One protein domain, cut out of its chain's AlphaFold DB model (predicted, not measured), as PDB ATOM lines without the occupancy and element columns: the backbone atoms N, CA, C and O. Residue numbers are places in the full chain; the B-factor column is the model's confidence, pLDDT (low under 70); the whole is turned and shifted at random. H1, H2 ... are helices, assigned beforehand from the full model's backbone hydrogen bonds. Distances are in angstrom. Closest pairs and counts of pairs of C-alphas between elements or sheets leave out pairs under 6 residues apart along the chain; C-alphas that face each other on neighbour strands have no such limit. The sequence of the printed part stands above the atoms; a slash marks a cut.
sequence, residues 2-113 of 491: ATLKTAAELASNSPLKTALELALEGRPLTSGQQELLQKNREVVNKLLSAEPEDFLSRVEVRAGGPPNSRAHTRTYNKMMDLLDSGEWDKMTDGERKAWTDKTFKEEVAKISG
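This is residues 2 to 113 of the 491 residues of an uncharacterized protein of Verrucomicrobiales bacterium (UniProt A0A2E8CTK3). Two small helical lobes lie at opposite ends of a rod, joined by a thin neck. One lobe is the short hairpin H1 and H2 with H3 crossing H2; the other is the hairpin H5 and H6, with H4 near H6. The neck, residues 48 to 54, stands free. The 112 printed residues, with six named helices, H1 to H6 in order, and no named strand, are all helix in class. The whole is only just loose, close to extended, with a radius of gyration of the C-alphas of 19.4 A and spans of 64 by 27 by 27 A.

Start with H1, residues 2 to 10, and H2, residues 15 to 24: this hairpin touches closest at the C-alphas of Ala 8 and Lys 17, 5.0 A, at a shallow tilt of 24 degrees, opposite ways. H3, residues 31 to 48, touches H2 with residues 33 to 40 alone, closest at C-alphas 37 and 16, 7.2 A, at a steep tilt of 62 degrees. Next, H4, residues 52 to 63, is apart from H3. In the hairpin of H5, residues 70 to 84, and H6, residues 93 to 112, the closest C-alphas are those of Ala 71 and Glu 107, 5.1 A, at a steep tilt of 38 degrees. H4 is close to H6 but not clearly touching: C-alphas 63 and 101 are 7.6 A apart. The helix packing is mostly crossed, only just. Every O i to N i+4 pair is within hydrogen-bond range in H1, H2, H3, H5 and H6; in H4 3 of 8 are, beside 4 of 9 O i to N i+3 pairs.

Find C-alpha 2 at (204.092, 173.075, 160.511), where H1 begins; it measures 12.7 A, H2 14.3 A, H3 25.3 A, H4 18.6 A and H5 21.3 A. H6 runs 28.5 A to C-alpha 112 at (249.014, 168.230, 195.189).

The C-alphas of Gly 26 and Gly 113, the two farthest apart, are 64.1 A apart. The printed part has no cut, and no link is long. Mean pLDDT of the printed part is 73.4; look for low values at residues 2 to 10 and 40 to 68, among others.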
ATOM      1  N   ALA A   2     203.142 174.189 160.330       50.69
ATOM      2  CA  ALA A   2     204.092 173.075 160.511       50.69
ATOM      3  C   ALA A   2     205.347 173.446 161.333       50.69
ATOM      4  O   ALA A   2     205.709 172.732 162.256       50.69
ATOM      5  N   THR A   3     205.935 174.617 161.081       60.84
ATOM      6  CA  THR A   3     207.123 175.124 161.792       60.84
ATOM      7  C   THR A   3     206.884 175.431 163.274       60.84
ATOM      8  O   THR A   3     207.739 175.150 164.106       60.84
ATOM      9  N   LEU A   4     205.711 175.966 163.624       54.06
ATOM     10  CA  LEU A   4     205.345 176.271 165.015       54.06
ATOM     11  C   LEU A   4     205.071 175.003 165.829       54.06
ATOM     12  O   LEU A   4     205.401 174.947 167.008       54.06
ATOM     13  N   LYS A   5     204.511 173.974 165.185       65.25
ATOM     14  CA  LYS A   5     204.254 172.680 165.818       65.25
ATOM     15  C   LYS A   5     205.557 171.957 166.174       65.25
ATOM     16  O   LYS A   5     205.717 171.523 167.307       65.25
ATOM     17  N   THR A   6     206.522 171.933 165.254       62.78
ATOM     18  CA  THR A   6     207.854 171.359 165.510       62.78
ATOM     19  C   THR A   6     208.607 172.123 166.608       62.78
ATOM     20  O   THR A   6     209.247 171.509 167.455       62.78
ATOM     21  N   ALA A   7     208.484 173.455 166.653       58.59
ATOM     22  CA  ALA A   7     209.079 174.266 167.718       58.59
ATOM     23  C   ALA A   7     208.454 173.995 169.103       58.59
ATOM     24  O   ALA A   7     209.170 173.976 170.103       58.59
ATOM     25  N   ALA A   8     207.140 173.752 169.172       67.69
ATOM     26  CA  ALA A   8     206.456 173.392 170.416       67.69
ATOM     27  C   ALA A   8     206.823 171.977 170.907       67.69
ATOM     28  O   ALA A   8     206.936 171.753 172.110       67.69
ATOM     29  N   GLU A   9     207.049 171.033 169.989       69.62
ATOM     30  CA  GLU A   9     207.470 169.659 170.308       69.62
ATOM     31  C   GLU A   9     208.918 169.589 170.829       69.62
ATOM     32  O   GLU A   9     209.209 168.783 171.710       69.62
ATOM     33  N   LEU A  10     209.802 170.472 170.350       64.19
ATOM     34  CA  LEU A  10     211.204 170.564 170.786       64.19
ATOM     35  C   LEU A  10     211.394 171.286 172.130       64.19
ATOM     36  O   LEU A  10     212.425 171.124 172.779       64.19
ATOM     37  N   ALA A  11     210.414 172.079 172.570       71.31
ATOM     38  CA  ALA A  11     210.466 172.782 173.846       71.31
ATOM     39  C   ALA A  11     210.049 171.845 174.997       71.31
ATOM     40  O   ALA A  11     208.887 171.814 175.405       71.31
ATOM     41  N   SER A  12     210.980 171.065 175.552       54.47
ATOM     42  CA  SER A  12     210.703 170.213 176.715       54.47
ATOM     43  C   SER A  12     210.350 171.061 177.953       54.47
ATOM     44  O   SER A  12     211.127 171.898 178.401       54.47
ATOM     45  N   ASN A  13     209.123 170.881 178.465       53.88
ATOM     46  CA  ASN A  13     208.566 171.435 179.715       53.88
ATOM     47  C   ASN A  13     208.969 172.876 180.085       53.88
ATOM     48  O   ASN A  13     209.266 173.168 181.242       53.88
ATOM     49  N   SER A  14     208.926 173.798 179.121       73.69
ATOM     50  CA  SER A  14     209.173 175.218 179.379       73.69
ATOM     51  C   SER A  14     207.904 176.058 179.189       73.69
ATOM     52  O   SER A  14     207.031 175.697 178.394       73.69
ATOM     53  N   PRO A  15     207.801 177.230 179.842       74.25
ATOM     54  CA  PRO A  15     206.725 178.194 179.592       74.25
ATOM     55  C   PRO A  15     206.610 178.624 178.119       74.25
ATOM     56  O   PRO A  15     205.566 179.113 177.689       74.25
ATOM     57  N   LEU A  16     207.676 178.423 177.336       66.94
ATOM     58  CA  LEU A  16     207.711 178.649 175.895       66.94
ATOM     59  C   LEU A  16     206.780 177.687 175.140       66.94
ATOM     60  O   LEU A  16     206.099 178.112 174.212       66.94
ATOM     61  N   LYS A  17     206.704 176.417 175.562       80.56
ATOM     62  CA  LYS A  17     205.811 175.418 174.957       80.56
ATOM     63  C   LYS A  17     204.350 175.818 175.130       80.56
ATOM     64  O   LYS A  17     203.626 175.909 174.147       80.56
ATOM     65  N   THR A  18     203.951 176.166 176.353       75.94
ATOM     66  CA  THR A  18     202.583 176.619 176.652       75.94
ATOM     67  C   THR A  18     202.215 177.876 175.863       75.94
ATOM     68  O   THR A  18     201.099 178.001 175.373       75.94
ATOM     69  N   ALA A  19     203.155 178.807 175.692       69.50
ATOM     70  CA  ALA A  19     202.921 180.005 174.896       69.50
ATOM     71  C   ALA A  19     202.780 179.712 173.388       69.50
ATOM     72  O   ALA A  19     201.940 180.322 172.724       69.50
ATOM     73  N   LEU A  20     203.568 178.774 172.851       71.00
ATOM     74  CA  LEU A  20     203.483 178.331 171.454       71.00
ATOM     75  C   LEU A  20     202.208 177.521 171.180       71.00
ATOM     76  O   LEU A  20     201.601 177.689 170.126       71.00
ATOM     77  N   GLU A  21     201.765 176.700 172.132       76.12
ATOM     78  CA  GLU A  21     200.497 175.963 172.066       76.12
ATOM     79  C   GLU A  21     199.292 176.916 172.088       76.12
ATOM     80  O   GLU A  21     198.412 176.809 171.239       76.12
ATOM     81  N   LEU A  22     199.289 177.928 172.964       72.75
ATOM     82  CA  LEU A  22     198.225 178.943 172.996       72.75
ATOM     83  C   LEU A  22     198.168 179.781 171.710       72.75
ATOM     84  O   LEU A  22     197.078 180.108 171.235       72.75
ATOM     85  N   ALA A  23     199.326 180.088 171.116       68.06
ATOM     86  CA  ALA A  23     199.405 180.761 169.823       68.06
ATOM     87  C   ALA A  23     198.905 179.872 168.668       68.06
ATOM     88  O   ALA A  23     198.260 180.373 167.749       68.06
ATOM     89  N   LEU A  24     199.161 178.559 168.722       75.19
ATOM     90  CA  LEU A  24     198.621 177.579 167.770       75.19
ATOM     91  C   LEU A  24     197.097 177.430 167.890       75.19
ATOM     92  O   LEU A  24     196.431 177.208 166.881       75.19
ATOM     93  N   GLU A  25     196.544 177.596 169.092       82.94
ATOM     94  CA  GLU A  25     195.098 177.594 169.352       82.94
ATOM     95  C   GLU A  25     194.406 178.934 169.038       82.94
ATOM     96  O   GLU A  25     193.193 179.051 169.205       82.94
ATOM     97  N   GLY A  26     195.150 179.960 168.605       79.19
ATOM     98  CA  GLY A  26     194.600 181.289 168.317       79.19
ATOM     99  C   GLY A  26     194.077 182.028 169.555       79.19
ATOM    100  O   GLY A  26     193.329 182.998 169.423       79.19
ATOM    101  N   ARG A  27     194.449 181.590 170.764       78.56
ATOM    102  CA  ARG A  27     194.019 182.234 172.007       78.56
ATOM    103  C   ARG A  27     194.912 183.442 172.299       78.56
ATOM    104  O   ARG A  27     196.138 183.308 172.288       78.56
ATOM    105  N   PRO A  28     194.341 184.620 172.603       68.56
ATOM    106  CA  PRO A  28     195.141 185.764 173.012       68.56
ATOM    107  C   PRO A  28     195.835 185.461 174.346       68.56
ATOM    108  O   PRO A  28     195.213 184.996 175.301       68.56
ATOM    109  N   LEU A  29     197.141 185.728 174.412       79.44
ATOM    110  CA  LEU A  29     197.923 185.591 175.640       79.44
ATOM    111  C   LEU A  29     197.415 186.586 176.689       79.44
ATOM    112  O   LEU A  29     197.261 187.773 176.395       79.44
ATOM    113  N   THR A  30     197.208 186.115 177.919       86.19
ATOM    114  CA  THR A  30     196.906 186.993 179.062       86.19
ATOM    115  C   THR A  30     198.080 187.940 179.342       86.19
ATOM    116  O   THR A  30     199.225 187.632 179.008       86.19
ATOM    117  N   SER A  31     197.831 189.082 179.990       72.19
ATOM    118  CA  SER A  31     198.873 190.073 180.311       72.19
ATOM    119  C   SER A  31     200.062 189.470 181.074       72.19
ATOM    120  O   SER A  31     201.210 189.736 180.730       72.19
ATOM    121  N   GLY A  32     199.804 188.573 182.032       82.44
ATOM    122  CA  GLY A  32     200.859 187.857 182.759       82.44
ATOM    123  C   GLY A  32     201.664 186.886 181.884       82.44
ATOM    124  O   GLY A  32     202.872 186.750 182.061       82.44
ATOM    125  N   GLN A  33     201.033 186.244 180.895       78.88
ATOM    126  CA  GLN A  33     201.732 185.377 179.940       78.88
ATOM    127  C   GLN A  33     202.565 186.182 178.943       78.88
ATOM    128  O   GLN A  33     203.662 185.749 178.605       78.88
ATOM    129  N   GLN A  34     202.085 187.350 178.502       74.06
ATOM    130  CA  GLN A  34     202.849 188.253 177.636       74.06
ATOM    131  C   GLN A  34     204.102 188.780 178.340       74.06
ATOM    132  O   GLN A  34     205.179 188.780 177.746       74.06
ATOM    133  N   GLU A  35     203.986 189.152 179.617       75.94
ATOM    134  CA  GLU A  35     205.122 189.590 180.432       75.94
ATOM    135  C   GLU A  35     206.144 188.458 180.637       75.94
ATOM    136  O   GLU A  35     207.352 188.671 180.513       75.94
ATOM    137  N   LEU A  36     205.678 187.228 180.882       69.38
ATOM    138  CA  LEU A  36     206.540 186.049 181.002       69.38
ATOM    139  C   LEU A  36     207.252 185.718 179.677       69.38
ATOM    140  O   LEU A  36     208.436 185.385 179.675       69.38
ATOM    141  N   LEU A  37     206.554 185.844 178.545       72.69
ATOM    142  CA  LEU A  37     207.116 185.653 177.205       72.69
ATOM    143  C   LEU A  37     208.169 186.715 176.880       72.69
ATOM    144  O   LEU A  37     209.212 186.377 176.330       72.69
ATOM    145  N   GLN A  38     207.925 187.979 177.240       72.62
ATOM    146  CA  GLN A  38     208.903 189.055 177.087       72.62
ATOM    147  C   GLN A  38     210.141 188.805 177.949       72.62
ATOM    148  O   GLN A  38     211.251 188.852 177.426       72.62
ATOM    149  N   LYS A  39     209.968 188.426 179.220       70.56
ATOM    150  CA  LYS A  39     211.080 188.064 180.115       70.56
ATOM    151  C   LYS A  39     211.886 186.879 179.582       70.56
ATOM    152  O   LYS A  39     213.111 186.941 179.539       70.56
ATOM    153  N   ASN A  40     211.222 185.828 179.101       60.91
ATOM    154  CA  ASN A  40     211.903 184.676 178.508       60.91
ATOM    155  C   ASN A  40     212.605 185.038 177.195       60.91
ATOM    156  O   ASN A  40     213.719 184.583 176.958       60.91
ATOM    157  N   ARG A  41     212.004 185.896 176.363       67.88
ATOM    158  CA  ARG A  41     212.626 186.409 175.135       67.88
ATOM    159  C   ARG A  41     213.848 187.271 175.438       67.88
ATOM    160  O   ARG A  41     214.837 187.166 174.730       67.88
ATOM    161  N   GLU A  42     213.815 188.078 176.495       64.69
ATOM    162  CA  GLU A  42     214.978 188.834 176.964       64.69
ATOM    163  C   GLU A  42     216.089 187.924 177.488       64.69
ATOM    164  O   GLU A  42     217.255 188.182 177.207       64.69
ATOM    165  N   VAL A  43     215.756 186.853 178.215       56.47
ATOM    166  CA  VAL A  43     216.735 185.867 178.704       56.47
ATOM    167  C   VAL A  43     217.357 185.086 177.547       56.47
ATOM    168  O   VAL A  43     218.577 184.966 177.486       56.47
ATOM    169  N   VAL A  44     216.548 184.619 176.594       48.66
ATOM    170  CA  VAL A  44     217.023 183.915 175.393       48.66
ATOM    171  C   VAL A  44     217.851 184.845 174.511       48.66
ATOM    172  O   VAL A  44     218.929 184.457 174.083       48.66
ATOM    173  N   ASN A  45     217.423 186.092 174.299       52.12
ATOM    174  CA  ASN A  45     218.219 187.067 173.556       52.12
ATOM    175  C   ASN A  45     219.530 187.394 174.274       52.12
ATOM    176  O   ASN A  45     220.541 187.493 173.601       52.12
ATOM    177  N   LYS A  46     219.540 187.498 175.611       54.75
ATOM    178  CA  LYS A  46     220.770 187.680 176.402       54.75
ATOM    179  C   LYS A  46     221.709 186.476 176.325       54.75
ATOM    180  O   LYS A  46     222.914 186.674 176.339       54.75
ATOM    181  N   LEU A  47     221.173 185.257 176.256       41.09
ATOM    182  CA  LEU A  47     221.952 184.024 176.089       41.09
ATOM    183  C   LEU A  47     222.494 183.873 174.664       41.09
ATOM    184  O   LEU A  47     223.628 183.455 174.493       41.09
ATOM    185  N   LEU A  48     221.707 184.245 173.652       43.00
ATOM    186  CA  LEU A  48     222.111 184.217 172.243       43.00
ATOM    187  C   LEU A  48     223.039 185.382 171.867       43.00
ATOM    188  O   LEU A  48     223.763 185.280 170.883       43.00
ATOM    189  N   SER A  49     223.008 186.486 172.620       49.16
ATOM    190  CA  SER A  49     223.905 187.636 172.449       49.16
ATOM    191  C   SER A  49     225.142 187.587 173.347       49.16
ATOM    192  O   SER A  49     225.959 188.501 173.280       49.16
ATOM    193  N   ALA A  50     225.247 186.602 174.239       36.78
ATOM    194  CA  ALA A  50     226.456 186.365 175.013       36.78
ATOM    195  C   ALA A  50     227.397 185.497 174.174       36.78
ATOM    196  O   ALA A  50     226.995 184.440 173.686       36.78
ATOM    197  N   GLU A  51     228.640 185.943 173.991       44.12
ATOM    198  CA  GLU A  51     229.654 185.120 173.335       44.12
ATOM    199  C   GLU A  51     229.889 183.842 174.169       44.12
ATOM    200  O   GLU A  51     229.867 183.913 175.403       44.12
ATOM    201  N   PRO A  52     230.102 182.667 173.541       39.75
ATOM    202  CA  PRO A  52     230.328 181.395 174.245       39.75
ATOM    203  C   PRO A  52     231.428 181.466 175.318       39.75
ATOM    204  O   PRO A  52     231.386 180.750 176.320       39.75
ATOM    205  N   GLU A  53     232.380 182.379 175.128       45.53
ATOM    206  CA  GLU A  53     233.491 182.658 176.029       45.53
ATOM    207  C   GLU A  53     233.039 183.258 177.364       45.53
ATOM    208  O   GLU A  53     233.648 182.973 178.383       45.53
ATOM    209  N   ASP A  54     231.937 184.006 177.435       42.94
ATOM    210  CA  ASP A  54     231.579 184.817 178.610       42.94
ATOM    211  C   ASP A  54     231.022 183.980 179.788       42.94
ATOM    212  O   ASP A  54     231.064 184.386 180.957       42.94
ATOM    213  N   PHE A  55     230.520 182.773 179.501       38.72
ATOM    214  CA  PHE A  55     230.064 181.808 180.509       38.72
ATOM    215  C   PHE A  55     231.233 181.001 181.094       38.72
ATOM    216  O   PHE A  55     231.347 180.884 182.318       38.72
ATOM    217  N   LEU A  56     232.134 180.514 180.236       40.59
ATOM    218  CA  LEU A  56     233.356 179.806 180.630       40.59
ATOM    219  C   LEU A  56     234.345 180.762 181.325       40.59
ATOM    220  O   LEU A  56     234.796 180.467 182.431       40.59
ATOM    221  N   SER A  57     234.504 181.986 180.815       44.22
ATOM    222  CA  SER A  57     235.314 183.069 181.402       44.22
ATOM    223  C   SER A  57     234.925 183.408 182.842       44.22
ATOM    224  O   SER A  57     235.766 183.747 183.675       44.22
ATOM    225  N   ARG A  58     233.633 183.315 183.189       43.44
ATOM    226  CA  ARG A  58     233.157 183.579 184.559       43.44
ATOM    227  C   ARG A  58     233.490 182.456 185.539       43.44
ATOM    228  O   ARG A  58     233.616 182.730 186.737       43.44
ATOM    229  N   VAL A  59     233.651 181.231 185.045       40.06
ATOM    230  CA  VAL A  59     234.205 180.099 185.801       40.06
ATOM    231  C   VAL A  59     235.739 180.217 185.872       40.06
ATOM    232  O   VAL A  59     236.324 179.984 186.930       40.06
ATOM    233  N   GLU A  60     236.378 180.688 184.799       46.91
ATOM    234  CA  GLU A  60     237.836 180.791 184.616       46.91
ATOM    235  C   GLU A  60     238.502 181.919 185.424       46.91
ATOM    236  O   GLU A  60     239.503 181.688 186.105       46.91
ATOM    237  N   VAL A  61     237.936 183.132 185.442       45.03
ATOM    238  CA  VAL A  61     238.524 184.298 186.142       45.03
ATOM    239  C   VAL A  61     238.532 184.120 187.668       45.03
ATOM    240  O   VAL A  61     239.278 184.796 188.380       45.03
ATOM    241  N   ARG A  62     237.720 183.205 188.209       43.53
ATOM    242  CA  ARG A  62     237.518 183.079 189.660       43.53
ATOM    243  C   ARG A  62     238.401 182.044 190.352       43.53
ATOM    244  O   ARG A  62     238.563 182.147 191.567       43.53
ATOM    245  N   ALA A  63     238.976 181.091 189.619       47.53
ATOM    246  CA  ALA A  63     239.665 179.941 190.211       47.53
ATOM    247  C   ALA A  63     241.206 180.015 190.193       47.53
ATOM    248  O   ALA A  63     241.852 179.219 190.873       47.53
ATOM    249  N   GLY A  64     241.806 180.984 189.490       37.91
ATOM    250  CA  GLY A  64     243.223 181.357 189.642       37.91
ATOM    251  C   GLY A  64     244.266 180.272 189.320       37.91
ATOM    252  O   GLY A  64     245.399 180.383 189.783       37.91
ATOM    253  N   GLY A  65     243.906 179.232 188.563       44.31
ATOM    254  CA  GLY A  65     244.819 178.185 188.086       44.31
ATOM    255  C   GLY A  65     244.947 178.191 186.558       44.31
ATOM    256  O   GLY A  65     244.089 178.764 185.888       44.31
ATOM    257  N   PRO A  66     246.001 177.578 185.985       41.00
ATOM    258  CA  PRO A  66     246.150 177.492 184.536       41.00
ATOM    259  C   PRO A  66     244.979 176.707 183.911       41.00
ATOM    260  O   PRO A  66     244.530 175.709 184.498       41.00
ATOM    261  N   PRO A  67     244.490 177.128 182.727       44.66
ATOM    262  CA  PRO A  67     243.467 176.394 181.993       44.66
ATOM    263  C   PRO A  67     243.958 174.962 181.733       44.66
ATOM    264  O   PRO A  67     245.141 174.739 181.482       44.66
ATOM    265  N   ASN A  68     243.056 173.983 181.842       56.28
ATOM    266  CA  ASN A  68     243.322 172.540 181.700       56.28
ATOM    267  C   ASN A  68     244.048 171.844 182.863       56.28
ATOM    268  O   ASN A  68     244.619 170.763 182.694       56.28
ATOM    269  N   SER A  69     243.984 172.383 184.085       79.69
ATOM    270  CA  SER A  69     244.373 171.579 185.249       79.69
ATOM    271  C   SER A  69     243.421 170.383 185.427       79.69
ATOM    272  O   SER A  69     242.201 170.517 185.324       79.69
ATOM    273  N   ARG A  70     243.958 169.205 185.781       83.62
ATOM    274  CA  ARG A  70     243.156 168.011 186.135       83.62
ATOM    275  C   ARG A  70     242.089 168.313 187.203       83.62
ATOM    276  O   ARG A  70     241.067 167.634 187.257       83.62
ATOM    277  N   ALA A  71     242.307 169.335 188.036       86.56
ATOM    278  CA  ALA A  71     241.348 169.802 189.032       86.56
ATOM    279  C   ALA A  71     240.113 170.459 188.393       86.56
ATOM    280  O   ALA A  71     239.000 170.226 188.864       86.56
ATOM    281  N   HIS A  72     240.279 171.232 187.313       86.19
ATOM    282  CA  HIS A  72     239.162 171.831 186.574       86.19
ATOM    283  C   HIS A  72     238.304 170.768 185.903       86.19
ATOM    284  O   HIS A  72     237.102 170.754 186.141       86.19
ATOM    285  N   THR A  73     238.902 169.819 185.178       88.06
ATOM    286  CA  THR A  73     238.151 168.731 184.529       88.06
ATOM    287  C   THR A  73     237.353 167.906 185.541       88.06
ATOM    288  O   THR A  73     236.182 167.613 185.326       88.06
ATOM    289  N   ARG A  74     237.944 167.575 186.696       92.44
ATOM    290  CA  ARG A  74     237.241 166.818 187.747       92.44
ATOM    291  C   ARG A  74     236.146 167.620 188.443       92.44
ATOM    292  O   ARG A  74     235.125 167.051 188.816       92.44
ATOM    293  N   THR A  75     236.356 168.921 188.631       93.50
ATOM    294  CA  THR A  75     235.336 169.819 189.197       93.50
ATOM    295  C   THR A  75     234.173 169.979 188.223       93.50
ATOM    296  O   THR A  75     233.021 169.908 188.640       93.50
ATOM    297  N   TYR A  76     234.474 170.112 186.931       92.50
ATOM    298  CA  TYR A  76     233.490 170.181 185.857       92.50
ATOM    299  C   TYR A  76     232.652 168.903 185.768       92.50
ATOM    300  O   TYR A  76     231.433 168.989 185.814       92.50
ATOM    301  N   ASN A  77     233.270 167.718 185.754       93.25
ATOM    302  CA  ASN A  77     232.520 166.457 185.697       93.25
ATOM    303  C   ASN A  77     231.553 166.308 186.884       93.25
ATOM    304  O   ASN A  77     230.387 165.991 186.690       93.25
ATOM    305  N   LYS A  78     231.990 166.655 188.102       95.56
ATOM    306  CA  LYS A  78     231.111 166.658 189.284       95.56
ATOM    307  C   LYS A  78     229.970 167.674 189.195       95.56
ATOM    308  O   LYS A  78     228.925 167.474 189.803       95.56
ATOM    309  N   MET A  79     230.184 168.792 188.503       96.81
ATOM    310  CA  MET A  79     229.131 169.773 188.245       96.81
ATOM    311  C   MET A  79     228.100 169.199 187.269       96.81
ATOM    312  O   MET A  79     226.907 169.390 187.485       96.81
ATOM    313  N   MET A  80     228.543 168.460 186.246       96.25
ATOM    314  CA  MET A  80     227.644 167.768 185.317       96.25
ATOM    315  C   MET A  80     226.811 166.700 186.040       96.25
ATOM    316  O   MET A  80     225.599 166.679 185.862       96.25
ATOM    317  N   ASP A  81     227.396 165.936 186.969       95.38
ATOM    318  CA  ASP A  81     226.642 164.978 187.798       95.38
ATOM    319  C   ASP A  81     225.532 165.664 188.637       95.38
ATOM    320  O   ASP A  81     224.438 165.125 188.838       95.38
ATOM    321  N   LEU A  82     225.786 166.884 189.134       95.50
ATOM    322  CA  LEU A  82     224.785 167.677 189.862       95.50
ATOM    323  C   LEU A  82     223.698 168.258 188.952       95.50
ATOM    324  O   LEU A  82     222.558 168.432 189.398       95.50
ATOM    325  N   LEU A  83     224.045 168.588 187.708       94.81
ATOM    326  CA  LEU A  83     223.092 169.034 186.694       94.81
ATOM    327  C   LEU A  83     222.169 167.878 186.291       94.81
ATOM    328  O   LEU A  83     220.951 168.035 186.349       94.81
ATOM    329  N   ASP A  84     222.728 166.702 186.004       92.31
ATOM    330  CA  ASP A  84     221.968 165.514 185.595       92.31
ATOM    331  C   ASP A  84     221.038 164.996 186.705       92.31
ATOM    332  O   ASP A  84     219.936 164.513 186.438       92.31
ATOM    333  N   SER A  85     221.435 165.144 187.973       95.94
ATOM    334  CA  SER A  85     220.602 164.781 189.131       95.94
ATOM    335  C   SER A  85     219.542 165.832 189.504       95.94
ATOM    336  O   SER A  85     218.704 165.588 190.382       95.94
ATOM    337  N   GLY A  86     219.562 167.014 188.877       95.81
ATOM    338  CA  GLY A  86     218.692 168.143 189.223       95.81
ATOM    339  C   GLY A  86     218.951 168.726 190.620       95.81
ATOM    340  O   GLY A  86     218.137 169.497 191.134       95.81
ATOM    341  N   GLU A  87     220.052 168.352 191.279       96.12
ATOM    342  CA  GLU A  87     220.469 168.948 192.552       96.12
ATOM    343  C   GLU A  87     221.031 170.354 192.354       96.12
ATOM    344  O   GLU A  87     220.805 171.228 193.194       96.12
ATOM    345  N   TRP A  88     221.681 170.608 191.214       94.88
ATOM    346  CA  TRP A  88     222.203 171.929 190.865       94.88
ATOM    347  C   TRP A  88     221.108 173.003 190.831       94.88
ATOM    348  O   TRP A  88     221.310 174.133 191.288       94.88
ATOM    349  N   ASP A  89     219.917 172.646 190.355       94.81
ATOM    350  CA  ASP A  89     218.760 173.544 190.271       94.81
ATOM    351  C   ASP A  89     218.111 173.841 191.624       94.81
ATOM    352  O   ASP A  89     217.427 174.852 191.774       94.81
ATOM    353  N   LYS A  90     218.371 173.005 192.633       96.94
ATOM    354  CA  LYS A  90     217.891 173.210 194.008       96.94
ATOM    355  C   LYS A  90     218.820 174.107 194.826       96.94
ATOM    356  O   LYS A  90     218.410 174.587 195.879       96.94
ATOM    357  N   MET A  91     220.051 174.323 194.361       97.38
ATOM    358  CA  MET A  91     221.023 175.189 195.021       97.38
ATOM    359  C   MET A  91     220.779 176.656 194.669       97.38
ATOM    360  O   MET A  91     220.629 177.026 193.505       97.38
ATOM    361  N   THR A  92     220.825 177.517 195.678       97.62
ATOM    362  CA  THR A  92     220.935 178.966 195.490       97.62
ATOM    363  C   THR A  92     222.271 179.329 194.831       97.62
ATOM    364  O   THR A  92     223.256 178.595 194.934       97.62
ATOM    365  N   ASP A  93     222.365 180.505 194.207       92.06
ATOM    366  CA  ASP A  93     223.623 180.968 193.593       92.06
ATOM    367  C   ASP A  93     224.792 181.028 194.594       92.06
ATOM    368  O   ASP A  93     225.949 180.786 194.239       92.06
ATOM    369  N   GLY A  94     224.495 181.309 195.869       96.06
ATOM    370  CA  GLY A  94     225.476 181.271 196.953       96.06
ATOM    371  C   GLY A  94     225.988 179.858 197.241       96.06
ATOM    372  O   GLY A  94     227.191 179.671 197.431       96.06
ATOM    373  N   GLU A  95     225.101 178.863 197.223       95.94
ATOM    374  CA  GLU A  95     225.444 177.452 197.427       95.94
ATOM    375  C   GLU A  95     226.227 176.880 196.247       95.94
ATOM    376  O   GLU A  95     227.260 176.252 196.470       95.94
ATOM    377  N   ARG A  96     225.831 177.181 195.002       97.31
ATOM    378  CA  ARG A  96     226.577 176.776 193.793       97.31
ATOM    379  C   ARG A  96     228.005 177.309 193.813       97.31
ATOM    380  O   ARG A  96     228.962 176.586 193.524       97.31
ATOM    381  N   LYS A  97     228.167 178.572 194.218       92.25
ATOM    382  CA  LYS A  97     229.484 179.200 194.356       92.25
ATOM    383  C   LYS A  97     230.315 178.532 195.452       92.25
ATOM    384  O   LYS A  97     231.454 178.147 195.201       92.25
ATOM    385  N   ALA A  98     229.748 178.364 196.646       95.12
ATOM    386  CA  ALA A  98     230.441 177.725 197.762       95.12
ATOM    387  C   ALA A  98     230.829 176.272 197.440       95.12
ATOM    388  O   ALA A  98     231.916 175.826 197.810       95.12
ATOM    389  N   TRP A  99     229.968 175.552 196.720       97.44
ATOM    390  CA  TRP A  99     230.220 174.193 196.260       97.44
ATOM    391  C   TRP A  99     231.362 174.135 195.241       97.44
ATOM    392  O   TRP A  99     232.263 173.313 195.403       97.44
ATOM    393  N   THR A 100     231.380 175.029 194.247       94.94
ATOM    394  CA  THR A 100     232.433 175.070 193.214       94.94
ATOM    395  C   THR A 100     233.796 175.380 193.834       94.94
ATOM    396  O   THR A 100     234.760 174.648 193.608       94.94
ATOM    397  N   ASP A 101     233.863 176.393 194.708       92.44
ATOM    398  CA  ASP A 101     235.095 176.782 195.406       92.44
ATOM    399  C   ASP A 101     235.615 175.658 196.319       92.44
ATOM    400  O   ASP A 101     236.822 175.414 196.403       92.44
ATOM    401  N   LYS A 102     234.708 174.964 197.020       96.38
ATOM    402  CA  LYS A 102     235.051 173.833 197.892       96.38
ATOM    403  C   LYS A 102     235.554 172.643 197.080       96.38
ATOM    404  O   LYS A 102     236.610 172.103 197.396       96.38
ATOM    405  N   THR A 103     234.823 172.256 196.038       94.56
ATOM    406  CA  THR A 103     235.140 171.087 195.209       94.56
ATOM    407  C   THR A 103     236.455 171.282 194.469       94.56
ATOM    408  O   THR A 103     237.292 170.382 194.470       94.56
ATOM    409  N   PHE A 104     236.695 172.481 193.930       92.50
ATOM    410  CA  PHE A 104     237.962 172.798 193.286       92.50
ATOM    411  C   PHE A 104     239.139 172.711 194.265       92.50
ATOM    412  O   PHE A 104     240.126 172.039 193.975       92.50
ATOM    413  N   LYS A 105     239.026 173.305 195.464       92.44
ATOM    414  CA  LYS A 105     240.065 173.195 196.506       92.44
ATOM    415  C   LYS A 105     240.327 171.750 196.926       92.44
ATOM    416  O   LYS A 105     241.476 171.386 197.152       92.44
ATOM    417  N   GLU A 106     239.285 170.928 197.031       94.00
ATOM    418  CA  GLU A 106     239.426 169.505 197.347       94.00
ATOM    419  C   GLU A 106     240.149 168.735 196.236       94.00
ATOM    420  O   GLU A 106     241.008 167.908 196.538       94.00
ATOM    421  N   GLU A 107     239.854 169.004 194.963       94.44
ATOM    422  CA  GLU A 107     240.552 168.360 193.845       94.44
ATOM    423  C   GLU A 107     242.001 168.840 193.710       94.44
ATOM    424  O   GLU A 107     242.889 168.021 193.479       94.44
ATOM    425  N   VAL A 108     242.271 170.127 193.947       89.31
ATOM    426  CA  VAL A 108     243.642 170.656 194.020       89.31
ATOM    427  C   VAL A 108     244.424 169.970 195.141       89.31
ATOM    428  O   VAL A 108     245.518 169.482 194.881       89.31
ATOM    429  N   ALA A 109     243.852 169.843 196.345       91.25
ATOM    430  CA  ALA A 109     244.504 169.177 197.477       91.25
ATOM    431  C   ALA A 109     244.774 167.681 197.220       91.25
ATOM    432  O   ALA A 109     245.801 167.144 197.631       91.25
ATOM    433  N   LYS A 110     243.871 166.991 196.508       91.56
ATOM    434  CA  LYS A 110     244.090 165.596 196.087       91.56
ATOM    435  C   LYS A 110     245.219 165.473 195.069       91.56
ATOM    436  O   LYS A 110     245.966 164.503 195.118       91.56
ATOM    437  N   ILE A 111     245.319 166.419 194.136       86.38
ATOM    438  CA  ILE A 111     246.339 166.407 193.081       86.38
ATOM    439  C   ILE A 111     247.709 166.824 193.627       86.38
ATOM    440  O   ILE A 111     248.714 166.257 193.211       86.38
ATOM    441  N   SER A 112     247.764 167.767 194.574       85.62
ATOM    442  CA  SER A 112     249.014 168.230 195.189       85.62
ATOM    443  C   SER A 112     249.629 167.225 196.169       85.62
ATOM    444  O   SER A 112     250.762 167.417 196.602       85.62
ATOM    445  N   GLY A 113     248.904 166.160 196.535       84.81
ATOM    446  CA  GLY A 113     249.358 165.198 197.538       84.81
ATOM    447  C   GLY A 113     249.442 165.786 198.952       84.81
ATOM    448  O   GLY A 113     250.030 165.165 199.837       84.81
TER     449      GLY A 113